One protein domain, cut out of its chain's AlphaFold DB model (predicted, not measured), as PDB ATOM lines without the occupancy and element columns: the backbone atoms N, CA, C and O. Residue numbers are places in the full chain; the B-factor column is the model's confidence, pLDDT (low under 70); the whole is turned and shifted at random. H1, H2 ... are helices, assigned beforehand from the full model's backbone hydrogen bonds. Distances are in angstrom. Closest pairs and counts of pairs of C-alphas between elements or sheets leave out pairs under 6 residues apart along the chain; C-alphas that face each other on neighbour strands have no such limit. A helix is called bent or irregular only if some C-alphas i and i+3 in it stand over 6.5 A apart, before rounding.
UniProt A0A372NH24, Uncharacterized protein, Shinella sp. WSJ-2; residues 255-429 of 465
ATOM      1  N   ASP A 255      87.449 160.686 144.723       92.56
ATOM      2  CA  ASP A 255      86.266 161.298 145.339       92.56
ATOM      3  C   ASP A 255      85.068 160.336 145.313       92.56
ATOM      4  O   ASP A 255      84.961 159.473 144.433       92.56
ATOM      5  N   PHE A 256      84.146 160.509 146.261       94.38
ATOM      6  CA  PHE A 256      82.797 159.946 146.144       94.38
ATOM      7  C   PHE A 256      81.684 161.000 146.206       94.38
ATOM      8  O   PHE A 256      80.569 160.729 145.752       94.38
ATOM      9  N   LEU A 257      81.949 162.194 146.754       95.19
ATOM     10  CA  LEU A 257      80.927 163.224 146.962       95.19
ATOM     11  C   LEU A 257      80.324 163.720 145.643       95.19
ATOM     12  O   LEU A 257      79.112 163.926 145.575       95.19
ATOM     13  N   MET A 258      81.124 163.864 144.579       93.56
ATOM     14  CA  MET A 258      80.592 164.280 143.277       93.56
ATOM     15  C   MET A 258      79.694 163.198 142.683       93.56
ATOM     16  O   MET A 258      78.646 163.502 142.116       93.56
ATOM     17  N   THR A 259      80.062 161.927 142.856       93.12
ATOM     18  CA  THR A 259      79.226 160.805 142.410       93.12
ATOM     19  C   THR A 259      77.912 160.747 143.185       93.12
ATOM     20  O   THR A 259      76.858 160.603 142.569       93.12
ATOM     21  N   TYR A 260      77.953 160.951 144.506       95.69
ATOM     22  CA  TYR A 260      76.753 161.044 145.340       95.69
ATOM     23  C   TYR A 260      75.819 162.159 144.851       95.69
ATOM     24  O   TYR A 260      74.653 161.896 144.569       95.69
ATOM     25  N   VAL A 261      76.340 163.378 144.661       95.56
ATOM     26  CA  VAL A 261      75.551 164.519 144.162       95.56
ATOM     27  C   VAL A 261      74.954 164.233 142.784       95.56
ATOM     28  O   VAL A 261      73.790 164.551 142.551       95.56
ATOM     29  N   ASN A 262      75.712 163.609 141.882       92.69
ATOM     30  CA  ASN A 262      75.229 163.264 140.544       92.69
ATOM     31  C   ASN A 262      74.094 162.226 140.563       92.69
ATOM     32  O   ASN A 262      73.257 162.237 139.663       92.69
ATOM     33  N   GLN A 263      74.063 161.331 141.556       92.25
ATOM     34  CA  GLN A 263      73.030 160.298 141.678       92.25
ATOM     35  C   GLN A 263      71.779 160.775 142.424       92.25
ATOM     36  O   GLN A 263      70.675 160.373 142.062       92.25
ATOM     37  N   THR A 264      71.931 161.619 143.448       94.44
ATOM     38  CA  THR A 264      70.824 162.007 144.343       94.44
ATOM     39  C   THR A 264      70.288 163.409 144.085       94.44
ATOM     40  O   THR A 264      69.129 163.692 144.373       94.44
ATOM     41  N   GLY A 265      71.123 164.316 143.572       93.50
ATOM     42  CA  GLY A 265      70.837 165.750 143.542       93.50
ATOM     43  C   GLY A 265      70.951 166.454 144.905       93.50
ATOM     44  O   GLY A 265      70.723 167.665 144.969       93.50
ATOM     45  N   SER A 266      71.331 165.754 145.985       94.12
ATOM     46  CA  SER A 266      71.445 166.314 147.344       94.12
ATOM     47  C   SER A 266      72.700 167.176 147.511       94.12
ATOM     48  O   SER A 266      73.727 166.744 148.033       94.12
ATOM     49  N   ILE A 267      72.620 168.434 147.070       95.25
ATOM     50  CA  ILE A 267      73.744 169.383 147.111       95.25
ATOM     51  C   ILE A 267      74.013 169.954 148.513       95.25
ATOM     52  O   ILE A 267      75.179 169.960 148.902       95.25
ATOM     53  N   PRO A 268      73.026 170.441 149.298       95.81
ATOM     54  CA  PRO A 268      73.337 171.111 150.565       95.81
ATOM     55  C   PRO A 268      74.077 170.228 151.593       95.81
ATOM     56  O   PRO A 268      75.068 170.705 152.153       95.81
ATOM     57  N   PRO A 269      73.701 168.949 151.815       96.69
ATOM     58  CA  PRO A 269      74.461 168.053 152.694       96.69
ATOM     59  C   PRO A 269      75.873 167.764 152.162       96.69
ATOM     60  O   PRO A 269      76.848 167.805 152.915       96.69
ATOM     61  N   ALA A 270      76.011 167.558 150.848       97.38
ATOM     62  CA  ALA A 270      77.309 167.349 150.210       97.38
ATOM     63  C   ALA A 270      78.217 168.586 150.301       97.38
ATOM     64  O   ALA A 270      79.421 168.451 150.509       97.38
ATOM     65  N   GLU A 271      77.663 169.798 150.214       98.00
ATOM     66  CA  GLU A 271      78.417 171.033 150.436       98.00
ATOM     67  C   GLU A 271      78.948 171.110 151.875       98.00
ATOM     68  O   GLU A 271      80.099 171.499 152.075       98.00
ATOM     69  N   LYS A 272      78.158 170.711 152.881       98.44
ATOM     70  CA  LYS A 272      78.628 170.654 154.276       98.44
ATOM     71  C   LYS A 272      79.777 169.667 154.447       98.44
ATOM     72  O   LYS A 272      80.786 170.023 155.059       98.44
ATOM     73  N   ALA A 273      79.667 168.483 153.849       98.31
ATOM     74  CA  ALA A 273      80.745 167.497 153.828       98.31
ATOM     75  C   ALA A 273      82.012 168.043 153.145       98.31
ATOM     76  O   ALA A 273      83.106 167.947 153.701       98.31
ATOM     77  N   ALA A 274      81.863 168.700 151.993       98.19
ATOM     78  CA  ALA A 274      82.960 169.336 151.266       98.19
ATOM     79  C   ALA A 274      83.638 170.453 152.080       98.19
ATOM     80  O   ALA A 274      84.865 170.535 152.126       98.19
ATOM     81  N   GLN A 275      82.862 171.298 152.765       98.38
ATOM     82  CA  GLN A 275      83.386 172.351 153.642       98.38
ATOM     83  C   GLN A 275      84.182 171.773 154.817       98.38
ATOM     84  O   GLN A 275      85.265 172.276 155.122       98.38
ATOM     85  N   ALA A 276      83.682 170.709 155.451       98.31
ATOM     86  CA  ALA A 276      84.388 170.030 156.534       98.31
ATOM     87  C   ALA A 276      85.703 169.408 156.049       98.31
ATOM     88  O   ALA A 276      86.747 169.612 156.664       98.31
ATOM     89  N   LEU A 277      85.683 168.730 154.901       97.31
ATOM     90  CA  LEU A 277      86.882 168.169 154.284       97.31
ATOM     91  C   LEU A 277      87.926 169.251 153.955       97.31
ATOM     92  O   LEU A 277      89.095 169.109 154.310       97.31
ATOM     93  N   MET A 278      87.521 170.363 153.337       96.81
ATOM     94  CA  MET A 278      88.436 171.480 153.071       96.81
ATOM     95  C   MET A 278      89.016 172.080 154.360       96.81
ATOM     96  O   MET A 278      90.174 172.494 154.371       96.81
ATOM     97  N   ALA A 279      88.253 172.104 155.459       97.88
ATOM     98  CA  ALA A 279      88.759 172.536 156.761       97.88
ATOM     99  C   ALA A 279      89.814 171.564 157.325       97.88
ATOM    100  O   ALA A 279      90.828 172.012 157.862       97.88
ATOM    101  N   GLU A 280      89.631 170.251 157.156       97.69
ATOM    102  CA  GLU A 280      90.622 169.232 157.532       97.69
ATOM    103  C   GLU A 280      91.913 169.324 156.701       97.69
ATOM    104  O   GLU A 280      93.013 169.152 157.239       97.69
ATOM    105  N   ILE A 281      91.791 169.643 155.408       95.62
ATOM    106  CA  ILE A 281      92.928 169.906 154.512       95.62
ATOM    107  C   ILE A 281      93.670 171.169 154.958       95.62
ATOM    108  O   ILE A 281      94.890 171.146 155.125       95.62
ATOM    109  N   ALA A 282      92.945 172.261 155.215       96.31
ATOM    110  CA  ALA A 282      93.531 173.510 155.699       96.31
ATOM    111  C   ALA A 282      94.232 173.339 157.059       96.31
ATOM    112  O   ALA A 282      95.256 173.972 157.312       96.31
ATOM    113  N   ALA A 283      93.718 172.453 157.916       96.81
ATOM    114  CA  ALA A 283      94.333 172.096 159.190       96.81
ATOM    115  C   ALA A 283      95.516 171.112 159.064       96.81
ATOM    116  O   ALA A 283      96.134 170.773 160.075       96.81
ATOM    117  N   GLY A 284      95.825 170.625 157.857       95.25
ATOM    118  CA  GLY A 284      96.913 169.681 157.589       95.25
ATOM    119  C   GLY A 284      96.661 168.250 158.078       95.25
ATOM    120  O   GLY A 284      97.583 167.432 158.045       95.25
ATOM    121  N   ARG A 285      95.438 167.939 158.533       95.50
ATOM    122  CA  ARG A 285      95.043 166.593 158.985       95.50
ATOM    123  C   ARG A 285      94.750 165.667 157.809       95.50
ATOM    124  O   ARG A 285      95.087 164.489 157.866       95.50
ATOM    125  N   VAL A 286      94.217 166.219 156.719       95.62
ATOM    126  CA  VAL A 286      94.137 165.550 155.415       95.62
ATOM    127  C   VAL A 286      95.225 166.110 154.505       95.62
ATOM    128  O   VAL A 286      95.354 167.321 154.339       95.62
ATOM    129  N   LYS A 287      96.011 165.221 153.896       94.56
ATOM    130  CA  LYS A 287      97.018 165.581 152.891       94.56
ATOM    131  C   LYS A 287      96.526 165.121 151.516       94.56
ATOM    132  O   LYS A 287      96.326 163.919 151.366       94.56
ATOM    133  N   PRO A 288      96.420 166.003 150.501       92.00
ATOM    134  CA  PRO A 288      96.025 165.600 149.144       92.00
ATOM    135  C   PRO A 288      96.918 164.508 148.533       92.00
ATOM    136  O   PRO A 288      96.452 163.664 147.782       92.00
ATOM    137  N   ALA A 289      98.205 164.487 148.890       92.50
ATOM    138  CA  ALA A 289      99.158 163.463 148.449       92.50
ATOM    139  C   ALA A 289      99.186 162.198 149.328       92.50
ATOM    140  O   ALA A 289     100.035 161.331 149.115       92.50
ATOM    141  N   GLY A 290      98.327 162.127 150.349       93.12
ATOM    142  CA  GLY A 290      98.282 161.054 151.338       93.12
ATOM    143  C   GLY A 290      97.277 159.955 150.995       93.12
ATOM    144  O   GLY A 290      97.013 159.688 149.824       93.12
ATOM    145  N   LEU A 291      96.752 159.322 152.047       92.75
ATOM    146  CA  LEU A 291      95.745 158.258 151.994       92.75
ATOM    147  C   LEU A 291      94.321 158.819 152.103       92.75
ATOM    148  O   LEU A 291      94.100 159.807 152.808       92.75
ATOM    149  N   ILE A 292      93.346 158.115 151.523       92.00
ATOM    150  CA  ILE A 292      91.909 158.457 151.602       92.00
ATOM    151  C   ILE A 292      91.277 158.414 152.988       92.00
ATOM    152  O   ILE A 292      90.265 159.079 153.193       92.00
ATOM    153  N   ASN A 293      91.847 157.666 153.937       93.19
ATOM    154  CA  ASN A 293      91.178 157.277 155.181       93.19
ATOM    155  C   ASN A 293      90.461 158.440 155.886       93.19
ATOM    156  O   ASN A 293      89.243 158.420 156.041       93.19
ATOM    157  N   THR A 294      91.207 159.468 156.291       94.31
ATOM    158  CA  THR A 294      90.643 160.609 157.026       94.31
ATOM    159  C   THR A 294      89.703 161.436 156.152       94.31
ATOM    160  O   THR A 294      88.647 161.838 156.625       94.31
ATOM    161  N   ALA A 295      90.047 161.649 154.877       95.88
ATOM    162  CA  ALA A 295      89.232 162.440 153.955       95.88
ATOM    163  C   ALA A 295      87.831 161.837 153.786       95.88
ATOM    164  O   ALA A 295      86.825 162.518 153.997       95.88
ATOM    165  N   TRP A 296      87.772 160.538 153.485       96.44
ATOM    166  CA  TRP A 296      86.518 159.834 153.251       96.44
ATOM    167  C   TRP A 296      85.683 159.701 154.518       96.44
ATOM    168  O   TRP A 296      84.475 159.907 154.459       96.44
ATOM    169  N   LEU A 297      86.303 159.411 155.669       97.44
ATOM    170  CA  LEU A 297      85.578 159.324 156.939       97.44
ATOM    171  C   LEU A 297      84.987 160.674 157.357       97.44
ATOM    172  O   LEU A 297      83.838 160.712 157.801       97.44
ATOM    173  N   THR A 298      85.721 161.778 157.182       97.69
ATOM    174  CA  THR A 298      85.190 163.127 157.433       97.69
ATOM    175  C   THR A 298      84.013 163.429 156.512       97.69
ATOM    176  O   THR A 298      82.948 163.812 156.993       97.69
ATOM    177  N   ALA A 299      84.184 163.233 155.201       97.62
ATOM    178  CA  ALA A 299      83.134 163.496 154.226       97.62
ATOM    179  C   ALA A 299      81.878 162.657 154.507       97.62
ATOM    180  O   ALA A 299      80.772 163.192 154.528       97.62
ATOM    181  N   TYR A 300      82.044 161.362 154.784       98.06
ATOM    182  CA  TYR A 300      80.945 160.440 155.058       98.06
ATOM    183  C   TYR A 300      80.182 160.803 156.335       98.06
ATOM    184  O   TYR A 300      78.958 160.922 156.291       98.06
ATOM    185  N   ARG A 301      80.879 161.006 157.463       97.62
ATOM    186  CA  ARG A 301      80.229 161.299 158.751       97.62
ATOM    187  C   ARG A 301      79.449 162.612 158.686       97.62
ATOM    188  O   ARG A 301      78.278 162.634 159.049       97.62
ATOM    189  N   VAL A 302      80.040 163.660 158.107       98.06
ATOM    190  CA  VAL A 302      79.365 164.959 157.949       98.06
ATOM    191  C   VAL A 302      78.197 164.872 156.968       98.06
ATOM    192  O   VAL A 302      77.147 165.455 157.229       98.06
ATOM    193  N   LEU A 303      78.342 164.135 155.861       97.75
ATOM    194  CA  LEU A 303      77.241 163.908 154.926       97.75
ATOM    195  C   LEU A 303      76.065 163.221 155.632       97.75
ATOM    196  O   LEU A 303      74.940 163.701 155.557       97.75
ATOM    197  N   ARG A 304      76.340 162.141 156.370       96.44
ATOM    198  CA  ARG A 304      75.338 161.362 157.106       96.44
ATOM    199  C   ARG A 304      74.642 162.168 158.203       96.44
ATOM    200  O   ARG A 304      73.447 161.997 158.398       96.44
ATOM    201  N   GLU A 305      75.363 163.051 158.891       96.75
ATOM    202  CA  GLU A 305      74.810 163.951 159.914       96.75
ATOM    203  C   GLU A 305      73.911 165.059 159.344       96.75
ATOM    204  O   GLU A 305      73.039 165.562 160.050       96.75
ATOM    205  N   ASN A 306      74.139 165.473 158.092       96.69
ATOM    206  CA  ASN A 306      73.427 166.593 157.465       96.69
ATOM    207  C   ASN A 306      72.354 166.150 156.460       96.69
ATOM    208  O   ASN A 306      71.608 166.994 155.962       96.69
ATOM    209  N   GLU A 307      72.270 164.858 156.150       94.50
ATOM    210  CA  GLU A 307      71.186 164.297 155.349       94.50
ATOM    211  C   GLU A 307      69.939 164.076 156.217       94.50
ATOM    212  O   GLU A 307      70.031 163.695 157.384       94.50
ATOM    213  N   ALA A 308      68.752 164.297 155.644       91.19
ATOM    214  CA  ALA A 308      67.495 164.104 156.373       91.19
ATOM    215  C   ALA A 308      67.261 162.633 156.762       91.19
ATOM    216  O   ALA A 308      66.654 162.354 157.796       91.19
ATOM    217  N   ASP A 309      67.751 161.706 155.935       90.62
ATOM    218  CA  ASP A 309      67.721 160.268 156.181       90.62
ATOM    219  C   ASP A 309      69.139 159.675 156.057       90.62
ATOM    220  O   ASP A 309      69.604 159.388 154.949       90.62
ATOM    221  N   PRO A 310      69.831 159.435 157.186       88.44
ATOM    222  CA  PRO A 310      71.140 158.786 157.213       88.44
ATOM    223  C   PRO A 310      71.188 157.428 156.496       88.44
ATOM    224  O   PRO A 310      72.230 157.043 155.968       88.44
ATOM    225  N   THR A 311      70.071 156.693 156.453       89.12
ATOM    226  CA  THR A 311      70.012 155.378 155.797       89.12
ATOM    227  C   THR A 311      69.986 155.493 154.269       89.12
ATOM    228  O   THR A 311      70.469 154.598 153.564       89.12
ATOM    229  N   MET A 312      69.511 156.626 153.738       91.06
ATOM    230  CA  MET A 312      69.604 156.952 152.314       91.06
ATOM    231  C   MET A 312      71.063 157.145 151.889       91.06
ATOM    232  O   MET A 312      71.454 156.673 150.822       91.06
ATOM    233  N   VAL A 313      71.887 157.772 152.736       95.00
ATOM    234  CA  VAL A 313      73.331 157.904 152.480       95.00
ATOM    235  C   VAL A 313      73.956 156.518 152.364       95.00
ATOM    236  O   VAL A 313      74.577 156.202 151.351       95.00
ATOM    237  N   ASP A 314      73.722 155.654 153.352       94.25
ATOM    238  CA  ASP A 314      74.310 154.312 153.395       94.25
ATOM    239  C   ASP A 314      73.909 153.447 152.188       94.25
ATOM    240  O   ASP A 314      74.759 152.778 151.594       94.25
ATOM    241  N   SER A 315      72.634 153.491 151.788       93.38
ATOM    242  CA  SER A 315      72.129 152.752 150.622       93.38
ATOM    243  C   SER A 315      72.621 153.322 149.290       93.38
ATOM    244  O   SER A 315      72.996 152.552 148.403       93.38
ATOM    245  N   THR A 316      72.704 154.648 149.156       95.44
ATOM    246  CA  THR A 316      73.254 155.296 147.956       95.44
ATOM    247  C   THR A 316      74.725 154.941 147.787       95.44
ATOM    248  O   THR A 316      75.125 154.466 146.727       95.44
ATOM    249  N   LEU A 317      75.537 155.083 148.840       96.00
ATOM    250  CA  LEU A 317      76.966 154.759 148.785       96.00
ATOM    251  C   LEU A 317      77.220 153.263 148.536       96.00
ATOM    252  O   LEU A 317      78.247 152.908 147.960       96.00
ATOM    253  N   ALA A 318      76.290 152.385 148.922       94.81
ATOM    254  CA  ALA A 318      76.350 150.961 148.588       94.81
ATOM    255  C   ALA A 318      76.058 150.671 147.104       94.81
ATOM    256  O   ALA A 318      76.459 149.623 146.607       94.81
ATOM    257  N   SER A 319      75.386 151.588 146.398       93.62
ATOM    258  CA  SER A 319      75.107 151.495 144.957       93.62
ATOM    259  C   SER A 319      76.183 152.132 144.070       93.62
ATOM    260  O   SER A 319      76.186 151.934 142.856       93.62
ATOM    261  N   ILE A 320      77.099 152.909 144.659       92.75
ATOM    262  CA  ILE A 320      78.218 153.505 143.931       92.75
ATOM    263  C   ILE A 320      79.333 152.472 143.831       92.75
ATOM    264  O   ILE A 320      80.094 152.277 144.783       92.75
ATOM    265  N   ASP A 321      79.441 151.846 142.660       88.38
ATOM    266  CA  ASP A 321      80.518 150.910 142.360       88.38
ATOM    267  C   ASP A 321      81.880 151.595 142.455       88.38
ATOM    268  O   ASP A 321      82.134 152.660 141.876       88.38
ATOM    269  N   VAL A 322      82.803 150.932 143.143       83.56
ATOM    270  CA  VAL A 322      84.183 151.382 143.240       83.56
ATOM    271  C   VAL A 322      85.104 150.292 142.721       83.56
ATOM    272  O   VAL A 322      84.978 149.118 143.042       83.56
ATOM    273  N   HIS A 323      86.051 150.704 141.890       71.75
ATOM    274  CA  HIS A 323      87.108 149.830 141.405       71.75
ATOM    275  C   HIS A 323      88.393 150.266 142.105       71.75
ATOM    276  O   HIS A 323      89.208 150.981 141.522       71.75
ATOM    277  N   MET A 324      88.500 149.934 143.395       72.50
ATOM    278  CA  MET A 324      89.721 150.138 144.182       72.50
ATOM    279  C   MET A 324      90.652 148.937 144.019       72.50
ATOM    280  O   MET A 324      90.235 147.859 143.600       72.50
ATOM    281  N   ARG A 325      91.932 149.125 144.358       70.50
ATOM    282  CA  ARG A 325      92.932 148.046 144.335       70.50
ATOM    283  C   ARG A 325      92.774 147.080 145.524       70.50
ATOM    284  O   ARG A 325      93.241 145.950 145.436       70.50
ATOM    285  N   ALA A 326      92.106 147.495 146.604       69.25
ATOM    286  CA  ALA A 326      91.863 146.675 147.792       69.25
ATOM    287  C   ALA A 326      90.916 145.487 147.515       69.25
ATOM    288  O   ALA A 326      89.943 145.598 146.770       69.25
ATOM    289  N   VAL A 327      91.190 144.335 148.139       72.12
ATOM    290  CA  VAL A 327      90.410 143.099 147.950       72.12
ATOM    291  C   VAL A 327      89.055 143.192 148.658       72.12
ATOM    292  O   VAL A 327      88.995 143.429 149.861       72.12
ATOM    293  N   GLY A 328      87.975 142.891 147.932       70.62
ATOM    294  CA  GLY A 328      86.636 142.683 148.500       70.62
ATOM    295  C   GLY A 328      85.758 143.932 148.605       70.62
ATOM    296  O   GLY A 328      84.568 143.793 148.899       70.62
ATOM    297  N   ASP A 329      86.306 145.113 148.317       78.38
ATOM    298  CA  ASP A 329      85.553 146.365 148.234       78.38
ATOM    299  C   ASP A 329      84.937 146.494 146.834       78.38
ATOM    300  O   ASP A 329      85.657 146.638 145.847       78.38
ATOM    301  N   VAL A 330      83.605 146.431 146.737       85.00
ATOM    302  CA  VAL A 330      82.885 146.593 145.455       85.00
ATOM    303  C   VAL A 330      82.110 147.907 145.371       85.00
ATOM    304  O   VAL A 330      81.778 148.353 144.279       85.00
ATOM    305  N   SER A 331      81.869 148.556 146.512       93.56
ATOM    306  CA  SER A 331      81.135 149.819 146.614       93.56
ATOM    307  C   SER A 331      81.857 150.836 147.497       93.56
ATOM    308  O   SER A 331      82.698 150.474 148.326       93.56
ATOM    309  N   VAL A 332      81.492 152.115 147.379       94.81
ATOM    310  CA  VAL A 332      81.981 153.174 148.283       94.81
ATOM    311  C   VAL A 332      81.657 152.845 149.744       94.81
ATOM    312  O   VAL A 332      82.500 153.048 150.618       94.81
ATOM    313  N   ARG A 333      80.476 152.275 150.020       95.50
ATOM    314  CA  ARG A 333      80.094 151.852 151.375       95.50
ATOM    315  C   ARG A 333      81.011 150.768 151.946       95.50
ATOM    316  O   ARG A 333      81.356 150.851 153.121       95.50
ATOM    317  N   ASP A 334      81.430 149.797 151.132       94.25
ATOM    318  CA  ASP A 334      82.353 148.740 151.574       94.25
ATOM    319  C   ASP A 334      83.716 149.316 151.981       94.25
ATOM    320  O   ASP A 334      84.246 148.970 153.039       94.25
ATOM    321  N   VAL A 335      84.234 150.267 151.192       95.00
ATOM    322  CA  VAL A 335      85.470 150.987 151.526       95.00
ATOM    323  C   VAL A 335      85.298 151.748 152.839       95.00
ATOM    324  O   VAL A 335      86.143 151.628 153.722       95.00
ATOM    325  N   ILE A 336      84.207 152.503 153.003       96.69
ATOM    326  CA  ILE A 336      83.937 153.265 154.232       96.69
ATOM    327  C   ILE A 336      83.872 152.341 155.450       96.69
ATOM    328  O   ILE A 336      84.495 152.646 156.463       96.69
ATOM    329  N   ASP A 337      83.190 151.198 155.361       96.56
ATOM    330  CA  ASP A 337      83.134 150.227 156.458       96.56
ATOM    331  C   ASP A 337      84.523 149.718 156.859       96.56
ATOM    332  O   ASP A 337      84.859 149.678 158.046       96.56
ATOM    333  N   ARG A 338      85.358 149.380 155.870       95.75
ATOM    334  CA  ARG A 338      86.751 148.992 156.111       95.75
ATOM    335  C   ARG A 338      87.539 150.125 156.768       95.75
ATOM    336  O   ARG A 338      88.284 149.870 157.714       95.75
ATOM    337  N   LEU A 339      87.375 151.362 156.300       96.31
ATOM    338  CA  LEU A 339      88.041 152.535 156.870       96.31
ATOM    339  C   LEU A 339      87.614 152.783 158.322       96.31
ATOM    340  O   LEU A 339      88.483 153.028 159.152       96.31
ATOM    341  N   ILE A 340      86.321 152.663 158.644       97.81
ATOM    342  CA  ILE A 340      85.804 152.779 160.018       97.81
ATOM    343  C   ILE A 340      86.415 151.691 160.907       97.81
ATOM    344  O   ILE A 340      86.871 151.979 162.015       97.81
ATOM    345  N   ALA A 341      86.466 150.445 160.427       97.62
ATOM    346  CA  ALA A 341      87.037 149.340 161.189       97.62
ATOM    347  C   ALA A 341      88.536 149.538 161.464       97.62
ATOM    348  O   ALA A 341      88.992 149.341 162.592       97.62
ATOM    349  N   VAL A 342      89.292 149.971 160.452       96.62
ATOM    350  CA  VAL A 342      90.715 150.305 160.586       96.62
ATOM    351  C   VAL A 342      90.921 151.471 161.554       96.62
ATOM    352  O   VAL A 342      91.759 151.365 162.449       96.62
ATOM    353  N   ASP A 343      90.156 152.555 161.419       97.00
ATOM    354  CA  ASP A 343      90.210 153.732 162.301       97.00
ATOM    355  C   ASP A 343      89.977 153.335 163.768       97.00
ATOM    356  O   ASP A 343      90.794 153.641 164.638       97.00
ATOM    357  N   ALA A 344      88.940 152.532 164.028       97.75
ATOM    358  CA  ALA A 344      88.604 152.048 165.365       97.75
ATOM    359  C   ALA A 344      89.674 151.118 165.967       97.75
ATOM    360  O   ALA A 344      89.962 151.199 167.162       97.75
ATOM    361  N   LEU A 345      90.274 150.230 165.165       97.69
ATOM    362  CA  LEU A 345      91.258 149.245 165.637       97.69
ATOM    363  C   LEU A 345      92.681 149.810 165.758       97.69
ATOM    364  O   LEU A 345      93.482 149.282 166.533       97.69
ATOM    365  N   THR A 346      93.008 150.889 165.044       96.56
ATOM    366  CA  THR A 346      94.361 151.473 165.009       96.56
ATOM    367  C   THR A 346      94.943 151.774 166.403       96.56
ATOM    368  O   THR A 346      96.102 151.416 166.641       96.56
ATOM    369  N   PRO A 347      94.210 152.364 167.373       96.81
ATOM    370  CA  PRO A 347      94.733 152.579 168.727       96.81
ATOM    371  C   PRO A 347      95.181 151.289 169.431       96.81
ATOM    372  O   PRO A 347      96.245 151.273 170.051       96.81
ATOM    373  N   TYR A 348      94.436 150.193 169.280       96.75
ATOM    374  CA  TYR A 348      94.798 148.893 169.853       96.75
ATOM    375  C   TYR A 348      96.015 148.273 169.151       96.75
ATOM    376  O   TYR A 348      96.916 147.733 169.806       96.75
ATOM    377  N   LEU A 349      96.049 148.357 167.816       95.50
ATOM    378  CA  LEU A 349      97.119 147.808 166.974       95.50
ATOM    379  C   LEU A 349      98.459 148.508 167.221       95.50
ATOM    380  O   LEU A 349      99.494 147.855 167.295       95.50
ATOM    381  N   THR A 350      98.421 149.826 167.420       94.69
ATOM    382  CA  THR A 350      99.600 150.660 167.711       94.69
ATOM    383  C   THR A 350      99.981 150.684 169.196       94.69
ATOM    384  O   THR A 350     100.904 151.395 169.585       94.69
ATOM    385  N   GLY A 351      99.277 149.923 170.043       93.62
ATOM    386  CA  GLY A 351      99.559 149.821 171.478       93.62
ATOM    387  C   GLY A 351      99.174 151.055 172.302       93.62
ATOM    388  O   GLY A 351      99.551 151.141 173.467       93.62
ATOM    389  N   LYS A 352      98.414 152.000 171.731       95.62
ATOM    390  CA  LYS A 352      97.871 153.161 172.458       95.62
ATOM    391  C   LYS A 352      96.778 152.757 173.450       95.62
ATOM    392  O   LYS A 352      96.591 153.442 174.451       95.62
ATOM    393  N   THR A 353      96.073 151.657 173.183       95.12
ATOM    394  CA  THR A 353      95.110 151.035 174.102       95.12
ATOM    395  C   THR A 353      95.402 149.543 174.265       95.12
ATOM    396  O   THR A 353      95.888 148.881 173.345       95.12
ATOM    397  N   ALA A 354      95.119 149.007 175.455       91.94
ATOM    398  CA  ALA A 354      95.254 147.578 175.737       91.94
ATOM    399  C   ALA A 354      94.028 146.776 175.277       91.94
ATOM    400  O   ALA A 354      94.179 145.627 174.866       91.94
ATOM    401  N   ASP A 355      92.848 147.396 175.305       94.38
ATOM    402  CA  ASP A 355      91.575 146.745 175.016       94.38
ATOM    403  C   ASP A 355      91.146 146.935 173.560       94.38
ATOM    404  O   ASP A 355      91.440 147.957 172.925       94.38
ATOM    405  N   LEU A 356      90.438 145.928 173.042       94.81
ATOM    406  CA  LEU A 356      89.761 146.012 171.754       94.81
ATOM    407  C   LEU A 356      88.606 147.028 171.841       94.81
ATOM    408  O   LEU A 356      87.903 147.065 172.854       94.81
ATOM    409  N   PRO A 357      88.385 147.837 170.793       96.50
ATOM    410  CA  PRO A 357      87.286 148.793 170.764       96.50
ATOM    411  C   PRO A 357      85.927 148.083 170.713       96.50
ATOM    412  O   PRO A 357      85.797 146.967 170.197       96.50
ATOM    413  N   ALA A 358      84.891 148.771 171.192       96.44
ATOM    414  CA  ALA A 358      83.516 148.399 170.883       96.44
ATOM    415  C   ALA A 358      83.253 148.522 169.370       96.44
ATOM    416  O   ALA A 358      83.961 149.235 168.657       96.44
ATOM    417  N   MET A 359      82.225 147.823 168.887       97.12
ATOM    418  CA  MET A 359      81.783 147.941 167.498       97.12
ATOM    419  C   MET A 359      81.348 149.387 167.208       97.12
ATOM    420  O   MET A 359      80.500 149.890 167.947       97.12
ATOM    421  N   PRO A 360      81.895 150.058 166.179       96.62
ATOM    422  CA  PRO A 360      81.495 151.426 165.859       96.62
ATOM    423  C   PRO A 360      80.020 151.499 165.449       96.62
ATOM    424  O   PRO A 360      79.506 150.587 164.806       96.62
ATOM    425  N   GLU A 361      79.328 152.579 165.808       93.12
ATOM    426  CA  GLU A 361      77.888 152.738 165.533       93.12
ATOM    427  C   GLU A 361      77.586 153.041 164.055       93.12
ATOM    428  O   GLU A 361      76.465 152.847 163.581       93.12
ATOM    429  N   ASP A 362      78.579 153.533 163.315       92.12
ATOM    430  CA  ASP A 362      78.456 154.007 161.939       92.12
ATOM    431  C   ASP A 362      78.844 152.970 160.875       92.12
ATOM    432  O   ASP A 362      78.824 153.316 159.689       92.12
ATOM    433  N   ILE A 363      79.139 151.715 161.251       94.44
ATOM    434  CA  ILE A 363      79.318 150.607 160.293       94.44
ATOM    435  C   ILE A 363      77.978 150.065 159.778       94.44
ATOM    436  O   ILE A 363      76.976 150.012 160.496       94.44
ATOM    437  N   SER A 364      77.969 149.589 158.536       94.12
ATOM    438  CA  SER A 364      76.781 149.017 157.906       94.12
ATOM    439  C   SER A 364      76.387 147.672 158.519       94.12
ATOM    440  O   SER A 364      77.225 146.918 159.020       94.12
ATOM    441  N   ALA A 365      75.112 147.296 158.379       92.00
ATOM    442  CA  ALA A 365      74.625 145.973 158.780       92.00
ATOM    443  C   ALA A 365      75.405 144.822 158.106       92.00
ATOM    444  O   ALA A 365      75.654 143.788 158.727       92.00
ATOM    445  N   LYS A 366      75.856 145.019 156.856       91.38
ATOM    446  CA  LYS A 366      76.708 144.062 156.131       91.38
ATOM    447  C   LYS A 366      78.041 143.847 156.854       91.38
ATOM    448  O   LYS A 366      78.520 142.714 156.917       91.38
ATOM    449  N   PHE A 367      78.639 144.905 157.399       95.12
ATOM    450  CA  PHE A 367      79.927 144.820 158.085       95.12
ATOM    451  C   PHE A 367      79.812 144.421 159.560       95.12
ATOM    452  O   PHE A 367      80.723 143.775 160.072       95.12
ATOM    453  N   GLN A 368      78.689 144.692 160.234       96.12
ATOM    454  CA  GLN A 368      78.446 144.215 161.608       96.12
ATOM    455  C   GLN A 368      78.653 142.697 161.733       96.12
ATOM    456  O   GLN A 368      79.292 142.232 162.674       96.12
ATOM    457  N   ALA A 369      78.219 141.921 160.732       93.88
ATOM    458  CA  ALA A 369      78.451 140.476 160.677       93.88
ATOM    459  C   ALA A 369      79.940 140.084 160.537       93.88
ATOM    460  O   ALA A 369      80.321 138.972 160.897       93.88
ATOM    461  N   LYS A 370      80.787 140.984 160.023       94.50
ATOM    462  CA  LYS A 370      82.238 140.792 159.857       94.50
ATOM    463  C   LYS A 370      83.053 141.317 161.041       94.50
ATOM    464  O   LYS A 370      84.199 140.903 161.201       94.50
ATOM    465  N   TRP A 371      82.495 142.199 161.874       97.25
ATOM    466  CA  TRP A 371      83.214 142.832 162.983       97.25
ATOM    467  C   TRP A 371      83.898 141.839 163.948       97.25
ATOM    468  O   TRP A 371      85.073 142.051 164.253       97.25
ATOM    469  N   PRO A 372      83.260 140.723 164.374       97.25
ATOM    470  CA  PRO A 372      83.923 139.740 165.235       97.25
ATOM    471  C   PRO A 372      85.189 139.133 164.616       97.25
ATOM    472  O   PRO A 372      86.158 138.873 165.323       97.25
ATOM    473  N   LEU A 373      85.213 138.947 163.292       96.19
ATOM    474  CA  LEU A 373      86.391 138.429 162.598       96.19
ATOM    475  C   LEU A 373      87.537 139.452 162.594       96.19
ATOM    476  O   LEU A 373      88.697 139.091 162.775       96.19
ATOM    477  N   TRP A 374      87.221 140.734 162.404       97.19
ATOM    478  CA  TRP A 374      88.217 141.808 162.435       97.19
ATOM    479  C   TRP A 374      88.873 141.943 163.812       97.19
ATOM    480  O   TRP A 374      90.093 142.082 163.900       97.19
ATOM    481  N   THR A 375      88.091 141.847 164.890       96.94
ATOM    482  CA  THR A 375      88.620 141.903 166.261       96.94
ATOM    483  C   THR A 375      89.404 140.640 166.639       96.94
ATOM    484  O   THR A 375      90.459 140.762 167.265       96.94
ATOM    485  N   GLU A 376      88.970 139.450 166.196       95.06
ATOM    486  CA  GLU A 376      89.738 138.194 166.312       95.06
ATOM    487  C   GLU A 376      91.129 138.342 165.677       95.06
ATOM    488  O   GLU A 376      92.149 138.080 166.322       95.06
ATOM    489  N   LEU A 377      91.186 138.809 164.424       95.88
ATOM    490  CA  LEU A 377      92.438 138.950 163.677       95.88
ATOM    491  C   LEU A 377      93.340 140.055 164.239       95.88
ATOM    492  O   LEU A 377      94.560 139.878 164.288       95.88
ATOM    493  N   ALA A 378      92.766 141.155 164.732       95.88
ATOM    494  CA  ALA A 378      93.525 142.184 165.439       95.88
ATOM    495  C   ALA A 378      94.213 141.613 166.691       95.88
ATOM    496  O   ALA A 378      95.381 141.912 166.941       95.88
ATOM    497  N   GLY A 379      93.529 140.745 167.446       92.12
ATOM    498  CA  GLY A 379      94.124 140.023 168.573       92.12
ATOM    499  C   GLY A 379      95.229 139.050 168.146       92.12
ATOM    500  O   GLY A 379      96.294 139.002 168.769       92.12
ATOM    501  N   ALA A 380      95.017 138.316 167.049       89.75
ATOM    502  CA  ALA A 380      95.978 137.344 166.521       89.75
ATOM    503  C   ALA A 380      97.320 137.981 166.112       89.75
ATOM    504  O   ALA A 380      98.369 137.344 166.254       89.75
ATOM    505  N   LEU A 381      97.322 139.254 165.692       89.69
ATOM    506  CA  LEU A 381      98.548 139.990 165.364       89.69
ATOM    507  C   LEU A 381      99.545 140.100 166.523       89.69
ATOM    508  O   LEU A 381     100.729 140.325 166.269       89.69
ATOM    509  N   LYS A 382      99.122 139.947 167.781       80.81
ATOM    510  CA  LYS A 382     100.031 140.026 168.938       80.81
ATOM    511  C   LYS A 382     100.576 138.664 169.379       80.81
ATOM    512  O   LYS A 382     101.562 138.628 170.107       80.81
ATOM    513  N   SER A 383      99.956 137.560 168.966       75.00
ATOM    514  CA  SER A 383     100.134 136.255 169.623       75.00
ATOM    515  C   SER A 383     100.371 135.073 168.683       75.00
ATOM    516  O   SER A 383     100.814 134.025 169.148       75.00
ATOM    517  N   SER A 384     100.076 135.206 167.386       73.19
ATOM    518  CA  SER A 384      99.998 134.064 166.465       73.19
ATOM    519  C   SER A 384     100.994 134.150 165.300       73.19
ATOM    520  O   SER A 384     101.235 135.242 164.775       73.19
ATOM    521  N   PRO A 385     101.536 133.009 164.823       83.25
ATOM    522  CA  PRO A 385     102.237 132.947 163.545       83.25
ATOM    523  C   PRO A 385     101.287 133.299 162.394       83.25
ATOM    524  O   PRO A 385     100.283 132.623 162.171       83.25
ATOM    525  N   LEU A 386     101.606 134.352 161.639       86.94
ATOM    526  CA  LEU A 386     100.704 134.882 160.608       86.94
ATOM    527  C   LEU A 386     100.591 133.980 159.369       86.94
ATOM    528  O   LEU A 386      99.616 134.066 158.626       86.94
ATOM    529  N   SER A 387     101.549 133.070 159.169       84.00
ATOM    530  CA  SER A 387     101.590 132.139 158.034       84.00
ATOM    531  C   SER A 387     100.359 131.232 157.943       84.00
ATOM    532  O   SER A 387     100.030 130.764 156.857       84.00
ATOM    533  N   ALA A 388      99.659 130.996 159.058       86.94
ATOM    534  CA  ALA A 388      98.421 130.219 159.077       86.94
ATOM    535  C   ALA A 388      97.280 130.884 158.282       86.94
ATOM    536  O   ALA A 388      96.393 130.189 157.796       86.94
ATOM    537  N   PHE A 389      97.316 132.211 158.119       91.12
ATOM    538  CA  PHE A 389      96.278 132.985 157.432       91.12
ATOM    539  C   PHE A 389      96.617 133.287 155.970       91.12
ATOM    540  O   PHE A 389      95.774 133.796 155.238       91.12
ATOM    541  N   ALA A 390      97.835 132.973 155.526       90.31
ATOM    542  CA  ALA A 390      98.331 133.358 154.206       90.31
ATOM    543  C   ALA A 390      97.571 132.695 153.042       90.31
ATOM    544  O   ALA A 390      97.590 133.213 151.933       90.31
ATOM    545  N   LYS A 391      96.899 131.564 153.288       92.31
ATOM    546  CA  LYS A 391      96.104 130.827 152.288       92.31
ATOM    547  C   LYS A 391      94.596 131.042 152.424       92.31
ATOM    548  O   LYS A 391      93.826 130.444 151.678       92.31
ATOM    549  N   ASP A 392      94.172 131.819 153.418       92.06
ATOM    550  CA  ASP A 392      92.761 132.081 153.677       92.06
ATOM    551  C   ASP A 392      92.342 133.340 152.915       92.06
ATOM    552  O   ASP A 392      92.743 134.455 153.254       92.06
ATOM    553  N   GLU A 393      91.518 133.154 151.885       88.44
ATOM    554  CA  GLU A 393      91.083 134.232 150.993       88.44
ATOM    555  C   GLU A 393      90.255 135.320 151.700       88.44
ATOM    556  O   GLU A 393      90.128 136.431 151.190       88.44
ATOM    557  N   THR A 394      89.701 135.025 152.879       90.25
ATOM    558  CA  THR A 394      88.935 135.991 153.677       90.25
ATOM    559  C   THR A 394      89.804 136.638 154.752       90.25
ATOM    560  O   THR A 394      89.796 137.861 154.902       90.25
ATOM    561  N   LYS A 395      90.559 135.840 155.515       93.44
ATOM    562  CA  LYS A 395      91.362 136.333 156.647       93.44
ATOM    563  C   LYS A 395      92.639 137.036 156.195       93.44
ATOM    564  O   LYS A 395      93.039 138.012 156.827       93.44
ATOM    565  N   GLY A 396      93.260 136.578 155.109       93.19
ATOM    566  CA  GLY A 396      94.522 137.116 154.608       93.19
ATOM    567  C   GLY A 396      94.465 138.615 154.290       93.19
ATOM    568  O   GLY A 396      95.246 139.376 154.864       93.19
ATOM    569  N   PRO A 397      93.517 139.085 153.454       93.81
ATOM    570  CA  PRO A 397      93.370 140.510 153.157       93.81
ATOM    571  C   PRO A 397      93.096 141.377 154.392       93.81
ATOM    572  O   PRO A 397      93.695 142.442 154.532       93.81
ATOM    573  N   ILE A 398      92.254 140.908 155.322       95.31
ATOM    574  CA  ILE A 398      91.968 141.628 156.575       95.31
ATOM    575  C   ILE A 398      93.246 141.773 157.406       95.31
ATOM    576  O   ILE A 398      93.551 142.854 157.904       95.31
ATOM    577  N   LEU A 399      94.031 140.703 157.529       95.12
ATOM    578  CA  LEU A 399      95.278 140.730 158.284       95.12
ATOM    579  C   LEU A 399      96.302 141.696 157.673       95.12
ATOM    580  O   LEU A 399      96.983 142.404 158.412       95.12
ATOM    581  N   ALA A 400      96.384 141.760 156.341       95.94
ATOM    582  CA  ALA A 400      97.249 142.708 155.647       95.94
ATOM    583  C   ALA A 400      96.820 144.168 155.895       95.94
ATOM    584  O   ALA A 400      97.666 145.008 156.199       95.94
ATOM    585  N   GLU A 401      95.518 144.471 155.870       96.00
ATOM    586  CA  GLU A 401      95.003 145.799 156.250       96.00
ATOM    587  C   GLU A 401      95.365 146.171 157.690       96.00
ATOM    588  O   GLU A 401      95.814 147.287 157.953       96.00
ATOM    589  N   LEU A 402      95.218 145.233 158.628       96.44
ATOM    590  CA  LEU A 402      95.547 145.462 160.035       96.44
ATOM    591  C   LEU A 402      97.060 145.647 160.252       96.44
ATOM    592  O   LEU A 402      97.460 146.479 161.064       96.44
ATOM    593  N   LEU A 403      97.914 144.925 159.515       95.81
ATOM    594  CA  LEU A 403      99.371 145.127 159.527       95.81
ATOM    595  C   LEU A 403      99.763 146.501 158.982       95.81
ATOM    596  O   LEU A 403     100.612 147.176 159.563       95.81
ATOM    597  N   PHE A 404      99.122 146.935 157.895       96.00
ATOM    598  CA  PHE A 404      99.310 148.280 157.361       96.00
ATOM    599  C   PHE A 404      98.888 149.345 158.384       96.00
ATOM    600  O   PHE A 404      99.643 150.281 158.644       96.00
ATOM    601  N   ALA A 405      97.731 149.169 159.028       95.88
ATOM    602  CA  ALA A 405      97.228 150.065 160.073       95.88
ATOM    603  C   ALA A 405      98.112 150.099 161.333       95.88
ATOM    604  O   ALA A 405      98.221 151.134 161.989       95.88
ATOM    605  N   ALA A 406      98.779 148.988 161.659       95.12
ATOM    606  CA  ALA A 406      99.749 148.923 162.749       95.12
ATOM    607  C   ALA A 406     101.025 149.743 162.472       95.12
ATOM    608  O   ALA A 406     101.782 150.013 163.404       95.12
ATOM    609  N   GLY A 407     101.261 150.162 161.222       93.88
ATOM    610  CA  GLY A 407     102.408 150.989 160.849       93.88
ATOM    611  C   GLY A 407     103.730 150.222 160.783       93.88
ATOM    612  O   GLY A 407     104.778 150.817 161.028       93.88
ATOM    613  N   ASP A 408     103.694 148.926 160.449       92.50
ATOM    614  CA  ASP A 408     104.878 148.061 160.317       92.50
ATOM    615  C   ASP A 408     105.025 147.526 158.873       92.50
ATOM    616  O   ASP A 408     104.556 146.426 158.553       92.50
ATOM    617  N   PRO A 409     105.663 148.295 157.965       95.00
ATOM    618  CA  PRO A 409     105.812 147.908 156.562       95.00
ATOM    619  C   PRO A 409     106.623 146.626 156.355       95.00
ATOM    620  O   PRO A 409     106.383 145.912 155.384       95.00
ATOM    621  N   ALA A 410     107.581 146.331 157.240       94.38
ATOM    622  CA  ALA A 410     108.419 145.141 157.122       94.38
ATOM    623  C   ALA A 410     107.593 143.885 157.398       94.38
ATOM    624  O   ALA A 410     107.545 142.976 156.571       94.38
ATOM    625  N   ARG A 411     106.847 143.881 158.508       94.56
ATOM    626  CA  ARG A 411     105.969 142.763 158.860       94.56
ATOM    627  C   ARG A 411     104.818 142.588 157.868       94.56
ATOM    628  O   ARG A 411     104.427 141.457 157.577       94.56
ATOM    629  N   LEU A 412     104.290 143.689 157.332       96.38
ATOM    630  CA  LEU A 412     103.330 143.659 156.229       96.38
ATOM    631  C   LEU A 412     103.920 142.962 154.996       96.38
ATOM    632  O   LEU A 412     103.262 142.095 154.419       96.38
ATOM    633  N   ALA A 413     105.151 143.313 154.612       96.88
ATOM    634  CA  ALA A 413     105.832 142.691 153.485       96.88
ATOM    635  C   ALA A 413     106.048 141.194 153.705       96.88
ATOM    636  O   ALA A 413     105.611 140.397 152.877       96.88
ATOM    637  N   ASP A 414     106.615 140.808 154.847       95.06
ATOM    638  CA  ASP A 414     106.844 139.403 155.193       95.06
ATOM    639  C   ASP A 414     105.561 138.571 155.091       95.06
ATOM    640  O   ASP A 414     105.576 137.463 154.559       95.06
ATOM    641  N   PHE A 415     104.427 139.114 155.544       96.50
ATOM    642  CA  PHE A 415     103.143 138.433 155.433       96.50
ATOM    643  C   PHE A 415     102.647 138.346 153.983       96.50
ATOM    644  O   PHE A 415     102.411 137.245 153.483       96.50
ATOM    645  N   VAL A 416     102.508 139.481 153.288       96.50
ATOM    646  CA  VAL A 416     101.921 139.542 151.935       96.50
ATOM    647  C   VAL A 416     102.701 138.677 150.942       96.50
ATOM    648  O   VAL A 416     102.098 138.026 150.090       96.50
ATOM    649  N   LEU A 417     104.026 138.586 151.074       95.50
ATOM    650  CA  LEU A 417     104.862 137.760 150.196       95.50
ATOM    651  C   LEU A 417     104.588 136.251 150.317       95.50
ATOM    652  O   LEU A 417     104.873 135.503 149.377       95.50
ATOM    653  N   THR A 418     103.995 135.814 151.431       95.19
ATOM    654  CA  THR A 418     103.599 134.415 151.666       95.19
ATOM    655  C   THR A 418     102.172 134.095 151.225       95.19
ATOM    656  O   THR A 418     101.792 132.925 151.242       95.19
ATOM    657  N   VAL A 419     101.387 135.104 150.827       95.44
ATOM    658  CA  VAL A 419      99.971 134.929 150.485       95.44
ATOM    659  C   VAL A 419      99.793 134.051 149.242       95.44
ATOM    660  O   VAL A 419     100.486 134.202 148.229       95.44
ATOM    661  N   GLU A 420      98.817 133.149 149.316       92.00
ATOM    662  CA  GLU A 420      98.300 132.351 148.207       92.00
ATOM    663  C   GLU A 420      96.775 132.549 148.100       92.00
ATOM    664  O   GLU A 420      96.118 132.720 149.126       92.00
ATOM    665  N   PRO A 421      96.186 132.507 146.889       92.38
ATOM    666  CA  PRO A 421      96.824 132.246 145.595       92.38
ATOM    667  C   PRO A 421      97.659 133.437 145.068       92.38
ATOM    668  O   PRO A 421      97.517 134.560 145.556       92.38
ATOM    669  N   PRO A 422      98.517 133.233 144.038       91.50
ATOM    670  CA  PRO A 422      99.376 134.287 143.483       91.50
ATOM    671  C   PRO A 422      98.631 135.562 143.077       91.50
ATOM    672  O   PRO A 422      99.170 136.656 143.215       91.50
ATOM    673  N   GLU A 423      97.393 135.430 142.598       91.81
ATOM    674  CA  GLU A 423      96.542 136.564 142.233       91.81
ATOM    675  C   GLU A 423      96.267 137.476 143.428       91.81
ATOM    676  O   GLU A 423      96.496 138.679 143.333       91.81
ATOM    677  N   MET A 424      95.862 136.910 144.567       93.06
ATOM    678  CA  MET A 424      95.604 137.680 145.782       93.06
ATOM    679  C   MET A 424      96.871 138.374 146.275       93.06
ATOM    680  O   MET A 424      96.842 139.562 146.585       93.06
ATOM    681  N   LYS A 425      98.005 137.666 146.266       94.88
ATOM    682  CA  LYS A 425      99.303 138.262 146.590       94.88
ATOM    683  C   LYS A 425      99.637 139.451 145.689       94.88
ATOM    684  O   LYS A 425     100.087 140.472 146.194       94.88
ATOM    685  N   MET A 426      99.410 139.348 144.377       93.25
ATOM    686  CA  MET A 426      99.659 140.449 143.437       93.25
ATOM    687  C   MET A 426      98.734 141.645 143.666       93.25
ATOM    688  O   MET A 426      99.206 142.780 143.595       93.25
ATOM    689  N   VAL A 427      97.457 141.411 143.981       93.56
ATOM    690  CA  VAL A 427      96.514 142.481 144.342       93.56
ATOM    691  C   VAL A 427      96.982 143.206 145.604       93.56
ATOM    692  O   VAL A 427      97.167 144.420 145.564       93.56
ATOM    693  N   LEU A 428      97.266 142.470 146.686       95.94
ATOM    694  CA  LEU A 428      97.723 143.055 147.952       95.94
ATOM    695  C   LEU A 428      99.065 143.781 147.794       95.94
ATOM    696  O   LEU A 428      99.207 144.912 148.248       95.94
ATOM    697  N   ALA A 429     100.042 143.173 147.117       97.19
ATOM    698  CA  ALA A 429     101.340 143.799 146.882       97.19
ATOM    699  C   ALA A 429     101.205 145.100 146.072       97.19
ATOM    700  O   ALA A 429     101.864 146.087 146.391       97.19
TER     701      ALA A 429
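What this domain is: This is residues 255 to 429 of the 465 residues of an uncharacterized protein of Shinella sp. WSJ-2 (UniProt A0A372NH24). Two lobes of helices sit at the two ends of H5, which runs through the middle and touches both: H1 to H4 make one lobe, H7 to H11 the other. After H5, residues 350 to 364 fold back past it to H6, and H7 then runs into the second lobe. The printed part has 175 residues with eleven named helices, H1 to H11 in chain order, and no named strand: the class is all helix, the helix packing mostly crossed. The whole is compact, with a radius of gyration of the C-alphas of 16.9 A, and only just elongated, spanning 50 by 33 by 31 A.

How they stand to each other: Start at H1, residues 257 to 264, which forms a helical hairpin with H2, residues 267 to 282; their closest C-alphas, Val 261 and Ile 267, are 6.0 A apart. H2 forms another with H3, residues 293 to 306, opposite ways at 36 degrees, only just steep; the closest C-alphas, Ala 273 and Ala 299, are 4.7 A apart. H4, residues 310 to 319, touches H3 only at the corner, and only just, with 3 pairs of C-alphas within 8 A, Arg 304 and Pro 310 closest at 4.9 A. Next find H5, residues 332 to 349: its residues 332 to 334 alone touch H4, with C-alphas Ala 318 and Arg 333 closest at 4.8 A. Its residues 342 to 349 alone touch H9, residues 395 to 405, at a steep tilt of 63 degrees, with C-alphas Thr 346 and Ala 405 closest at 5.9 A. H6, residues 365 to 368, is close to H5 but not clearly touching. H7, residues 371 to 383, touches H9, with C-alphas Leu 377 and Leu 399 closest at 6.3 A. H8, residues 386 to 389, touches H9 only at the corner, only just, with 3 pairs within 8 A. H9 forms a hairpin with H10, residues 409 to 416, and H10 another with H11, residues 422 to 429. Every O i to N i+4 pair is within hydrogen-bond range in H1 to H4 and H9 to H11; H5 has 12 of 14, H7 7 of 9, and H6 and H8 are too short for one.

Where its parts are: Find C-alpha 257, where H1 begins, at (80.927, 163.224, 146.962). H2 runs 22.0 A, H3 20.2 A and H7 19.3 A. H5 runs 24.6 A from C-alpha 332 at (81.981, 153.174, 148.283); it is irregular, with C-alphas 344 and 347 7.0 A apart. H11 ends at (101.340, 143.799, 146.882).

The domain as a whole: The C-alphas farthest apart, Gly 265 and Pro 385, are 49.6 A apart. The printed part has no cut; the links H4 to H5 and H5 to H6 are long. Mean pLDDT of the printed part is 93.3, and residue 326 alone is under 70.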